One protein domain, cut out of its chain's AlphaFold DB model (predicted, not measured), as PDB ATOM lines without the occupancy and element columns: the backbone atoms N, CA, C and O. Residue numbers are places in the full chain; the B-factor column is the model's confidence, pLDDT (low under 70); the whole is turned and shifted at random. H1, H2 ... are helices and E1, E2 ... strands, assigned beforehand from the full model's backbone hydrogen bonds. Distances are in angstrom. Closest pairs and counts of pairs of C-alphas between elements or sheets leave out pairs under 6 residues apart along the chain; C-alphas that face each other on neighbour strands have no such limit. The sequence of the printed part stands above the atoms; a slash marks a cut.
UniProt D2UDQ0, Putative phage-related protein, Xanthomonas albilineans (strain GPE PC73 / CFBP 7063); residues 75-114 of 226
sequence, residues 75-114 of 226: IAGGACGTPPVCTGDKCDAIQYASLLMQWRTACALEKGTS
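This is residues 75 to 114 of the 226 residues of the protein "Putative phage-related protein" of Xanthomonas albilineans (strain GPE PC73 / CFBP 7063) (UniProt D2UDQ0). A looped stretch, residues 75 to 87, turns back on itself and ends in the short strand E1; the chain then folds back through residues 88 to 92 into one long helix, H1, which makes most of the length. The printed part has 40 residues, with one named strand followed by one named helix, and is mostly helix. It is only just loose, close to compact, with a radius of gyration of the C-alphas of 11.0 A, and forms a rod spanning 37 by 16 by 7 A.

Start at residues 75 to 76, which pair antiparallel with residues 85 to 86 of E1, residues 85 to 87. E1 pairs with no named strand. A tight link of 5 residues leads to H1, residues 93 to 114. Their closest C-alphas, those of Cys 86 and Tyr 96, are 6.8 A apart. In H1 every O i to N i+4 pair is within hydrogen-bond range.

Find C-alpha 85 at (135.935, 150.362, 142.123); E1 runs 6.4 A from there. H1 runs 30.6 A from C-alpha 93 at (141.450, 145.573, 150.480) to C-alpha 114 at (111.945, 148.026, 142.912).

The C-alphas farthest apart, those of Asp 89 and Ser 114, are 36.6 A apart. The printed part has no cut. Mean pLDDT of the printed part is 74.5; look for values under 70 at residues 75 to 76, 78, 88 to 91 and 110 to 114.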
ATOM      1  N   ILE A  75     136.927 156.481 144.697       63.03
ATOM      2  CA  ILE A  75     135.893 155.454 144.556       63.03
ATOM      3  C   ILE A  75     135.021 155.854 143.365       63.03
ATOM      4  O   ILE A  75     134.267 156.821 143.439       63.03
ATOM      5  N   ALA A  76     135.138 155.118 142.263       66.50
ATOM      6  CA  ALA A  76     134.312 155.295 141.076       66.50
ATOM      7  C   ALA A  76     133.222 154.214 141.023       66.50
ATOM      8  O   ALA A  76     133.479 153.051 141.332       66.50
ATOM      9  N   GLY A  77     132.006 154.574 140.609       71.12
ATOM     10  CA  GLY A  77     130.855 153.660 140.584       71.12
ATOM     11  C   GLY A  77     130.035 153.704 141.876       71.12
ATOM     12  O   GLY A  77     129.970 154.739 142.531       71.12
ATOM     13  N   GLY A  78     129.375 152.596 142.228       69.25
ATOM     14  CA  GLY A  78     128.508 152.508 143.415       69.25
ATOM     15  C   GLY A  78     127.008 152.472 143.109       69.25
ATOM     16  O   GLY A  78     126.207 152.298 144.023       69.25
ATOM     17  N   ALA A  79     126.620 152.558 141.836       75.06
ATOM     18  CA  ALA A  79     125.257 152.257 141.407       75.06
ATOM     19  C   ALA A  79     125.010 150.741 141.404       75.06
ATOM     20  O   ALA A  79     125.935 149.951 141.234       75.06
ATOM     21  N   CYS A  80     123.756 150.315 141.526       78.19
ATOM     22  CA  CYS A  80     123.379 148.899 141.531       78.19
ATOM     23  C   CYS A  80     123.908 148.078 140.332       78.19
ATOM     24  O   CYS A  80     124.198 146.889 140.455       78.19
ATOM     25  N   GLY A  81     124.050 148.713 139.163       75.12
ATOM     26  CA  GLY A  81     124.584 148.102 137.939       75.12
ATOM     27  C   GLY A  81     126.097 148.254 137.747       75.12
ATOM     28  O   GLY A  81     126.642 147.749 136.769       75.12
ATOM     29  N   THR A  82     126.793 148.961 138.639       79.50
ATOM     30  CA  THR A  82     128.235 149.206 138.525       79.50
ATOM     31  C   THR A  82     128.883 149.073 139.900       79.50
ATOM     32  O   THR A  82     128.755 149.990 140.720       79.50
ATOM     33  N   PRO A  83     129.583 147.953 140.174       80.88
ATOM     34  CA  PRO A  83     130.236 147.762 141.460       80.88
ATOM     35  C   PRO A  83     131.213 148.916 141.719       80.88
ATOM     36  O   PRO A  83     131.867 149.374 140.776       80.88
ATOM     37  N   PRO A  84     131.314 149.410 142.963       82.50
ATOM     38  CA  PRO A  84     132.282 150.443 143.287       82.50
ATOM     39  C   PRO A  84     133.681 149.888 143.031       82.50
ATOM     40  O   PRO A  84     133.990 148.761 143.423       82.50
ATOM     41  N   VAL A  85     134.526 150.664 142.365       80.81
ATOM     42  CA  VAL A  85     135.935 150.362 142.123       80.81
ATOM     43  C   VAL A  85     136.741 151.427 142.839       80.81
ATOM     44  O   VAL A  85     136.563 152.623 142.611       80.81
ATOM     45  N   CYS A  86     137.609 150.987 143.737       79.75
ATOM     46  CA  CYS A  86     138.509 151.865 144.458       79.75
ATOM     47  C   CYS A  86     139.857 151.899 143.722       79.75
ATOM     48  O   CYS A  86     140.421 150.860 143.379       79.75
ATOM     49  N   THR A  87     140.329 153.106 143.419       71.94
ATOM     50  CA  THR A  87     141.564 153.365 142.671       71.94
ATOM     51  C   THR A  87     142.433 154.362 143.438       71.94
ATOM     52  O   THR A  87     141.917 155.335 143.988       71.94
ATOM     53  N   GLY A  88     143.744 154.111 143.501       66.31
ATOM     54  CA  GLY A  88     144.722 154.952 144.206       66.31
ATOM     55  C   GLY A  88     145.682 154.157 145.099       66.31
ATOM     56  O   GLY A  88     145.425 152.998 145.427       66.31
ATOM     57  N   ASP A  89     146.792 154.787 145.500       66.50
ATOM     58  CA  ASP A  89     147.913 154.133 146.202       66.50
ATOM     59  C   ASP A  89     147.570 153.622 147.614       66.50
ATOM     60  O   ASP A  89     148.342 152.863 148.196       66.50
ATOM     61  N   LYS A  90     146.431 154.030 148.194       65.00
ATOM     62  CA  LYS A  90     145.972 153.568 149.520       65.00
ATOM     63  C   LYS A  90     144.624 152.849 149.480       65.00
ATOM     64  O   LYS A  90     143.892 152.854 150.467       65.00
ATOM     65  N   CYS A  91     144.285 152.229 148.355       68.88
ATOM     66  CA  CYS A  91     143.104 151.384 148.285       68.88
ATOM     67  C   CYS A  91     143.309 150.101 149.116       68.88
ATOM     68  O   CYS A  91     143.879 149.119 148.642       68.88
ATOM     69  N   ASP A  92     142.888 150.127 150.381       72.50
ATOM     70  CA  ASP A  92     143.013 148.986 151.289       72.50
ATOM     71  C   ASP A  92     141.928 147.938 150.990       72.50
ATOM     72  O   ASP A  92     140.731 148.244 150.946       72.50
ATOM     73  N   ALA A  93     142.343 146.684 150.799       72.12
ATOM     74  CA  ALA A  93     141.450 145.573 150.480       72.12
ATOM     75  C   ALA A  93     140.374 145.352 151.557       72.12
ATOM     76  O   ALA A  93     139.258 144.945 151.231       72.12
ATOM     77  N   ILE A  94     140.673 145.652 152.826       78.69
ATOM     78  CA  ILE A  94     139.715 145.500 153.928       78.69
ATOM     79  C   ILE A  94     138.627 146.578 153.866       78.69
ATOM     80  O   ILE A  94     137.439 146.271 153.995       78.69
ATOM     81  N   GLN A  95     139.001 147.834 153.601       75.56
ATOM     82  CA  GLN A  95     138.031 148.922 153.443       75.56
ATOM     83  C   GLN A  95     137.183 148.716 152.186       75.56
ATOM     84  O   GLN A  95     135.958 148.855 152.231       75.56
ATOM     85  N   TYR A  96     137.807 148.276 151.091       78.12
ATOM     86  CA  TYR A  96     137.106 147.945 149.857       78.12
ATOM     87  C   TYR A  96     136.116 146.782 150.029       78.12
ATOM     88  O   TYR A  96     134.994 146.848 149.526       78.12
ATOM     89  N   ALA A  97     136.474 145.749 150.798       81.50
ATOM     90  CA  ALA A  97     135.563 144.653 151.121       81.50
ATOM     91  C   ALA A  97     134.345 145.134 151.928       81.50
ATOM     92  O   ALA A  97     133.220 144.718 151.647       81.50
ATOM     93  N   SER A  98     134.545 146.043 152.888       85.31
ATOM     94  CA  SER A  98     133.438 146.633 153.653       85.31
ATOM     95  C   SER A  98     132.492 147.454 152.763       85.31
ATOM     96  O   SER A  98     131.274 147.282 152.838       85.31
ATOM     97  N   LEU A  99     133.046 148.246 151.839       82.62
ATOM     98  CA  LEU A  99     132.292 149.021 150.854       82.62
ATOM     99  C   LEU A  99     131.511 148.112 149.893       82.62
ATOM    100  O   LEU A  99     130.350 148.373 149.589       82.62
ATOM    101  N   LEU A 100     132.119 147.010 149.444       84.56
ATOM    102  CA  LEU A 100     131.459 146.012 148.603       84.56
ATOM    103  C   LEU A 100     130.293 145.329 149.319       84.56
ATOM    104  O   LEU A 100     129.258 145.094 148.699       84.56
ATOM    105  N   MET A 101     130.439 145.004 150.605       84.94
ATOM    106  CA  MET A 101     129.353 144.414 151.392       84.94
ATOM    107  C   MET A 101     128.196 145.403 151.552       84.94
ATOM    108  O   MET A 101     127.052 145.031 151.297       84.94
ATOM    109  N   GLN A 102     128.491 146.668 151.863       86.06
ATOM    110  CA  GLN A 102     127.489 147.734 151.930       86.06
ATOM    111  C   GLN A 102     126.770 147.920 150.588       86.06
ATOM    112  O   GLN A 102     125.539 147.909 150.544       86.06
ATOM    113  N   TRP A 103     127.515 147.992 149.482       87.38
ATOM    114  CA  TRP A 103     126.951 148.103 148.138       87.38
ATOM    115  C   TRP A 103     126.063 146.907 147.778       87.38
ATOM    116  O   TRP A 103     124.942 147.098 147.314       87.38
ATOM    117  N   ARG A 104     126.505 145.668 148.049       85.06
ATOM    118  CA  ARG A 104     125.693 144.461 147.812       85.06
ATOM    119  C   ARG A 104     124.393 144.494 148.609       85.06
ATOM    120  O   ARG A 104     123.350 144.148 148.064       85.06
ATOM    121  N   THR A 105     124.442 144.917 149.873       83.69
ATOM    122  CA  THR A 105     123.240 145.019 150.712       83.69
ATOM    123  C   THR A 105     122.295 146.120 150.243       83.69
ATOM    124  O   THR A 105     121.099 145.868 150.123       83.69
ATOM    125  N   ALA A 106     122.818 147.302 149.902       82.06
ATOM    126  CA  ALA A 106     122.025 148.407 149.375       82.06
ATOM    127  C   ALA A 106     121.374 148.024 148.040       82.06
ATOM    128  O   ALA A 106     120.188 148.268 147.832       82.06
ATOM    129  N   CYS A 107     122.120 147.330 147.178       83.44
ATOM    130  CA  CYS A 107     121.621 146.947 145.871       83.44
ATOM    131  C   CYS A 107     120.614 145.785 145.911       83.44
ATOM    132  O   CYS A 107     119.628 145.776 145.172       83.44
ATOM    133  N   ALA A 108     120.800 144.815 146.810       79.00
ATOM    134  CA  ALA A 108     119.791 143.786 147.057       79.00
ATOM    135  C   ALA A 108     118.480 144.398 147.579       79.00
ATOM    136  O   ALA A 108     117.396 143.959 147.190       79.00
ATOM    137  N   LEU A 109     118.579 145.433 148.419       75.19
ATOM    138  CA  LEU A 109     117.423 146.130 148.971       75.19
ATOM    139  C   LEU A 109     116.695 146.949 147.900       75.19
ATOM    140  O   LEU A 109     115.477 146.853 147.820       75.19
ATOM    141  N   GLU A 110     117.421 147.645 147.018       63.41
ATOM    142  CA  GLU A 110     116.848 148.356 145.865       63.41
ATOM    143  C   GLU A 110     116.173 147.401 144.875       63.41
ATOM    144  O   GLU A 110     115.100 147.702 144.362       63.41
ATOM    145  N   LYS A 111     116.728 146.205 144.643       60.59
ATOM    146  CA  LYS A 111     116.070 145.187 143.812       60.59
ATOM    147  C   LYS A 111     114.806 144.632 144.479       60.59
ATOM    148  O   LYS A 111     113.846 144.335 143.772       60.59
ATOM    149  N   GLY A 112     114.783 144.527 145.810       55.75
ATOM    150  CA  GLY A 112     113.623 144.106 146.608       55.75
ATOM    151  C   GLY A 112     112.520 145.166 146.735       55.75
ATOM    152  O   GLY A 112     111.343 144.821 146.796       55.75
ATOM    153  N   THR A 113     112.870 146.454 146.720       53.06
ATOM    154  CA  THR A 113     111.909 147.571 146.740       53.06
ATOM    155  C   THR A 113     111.489 148.021 145.338       53.06
ATOM    156  O   THR A 113     110.344 148.406 145.131       53.06
ATOM    157  N   SER A 114     112.341 147.864 144.324       48.72
ATOM    158  CA  SER A 114     111.945 148.026 142.912       48.72
ATOM    159  C   SER A 114     111.017 146.903 142.445       48.72
ATOM    160  O   SER A 114     110.252 147.089 141.506       48.72
TER     161      SER A 114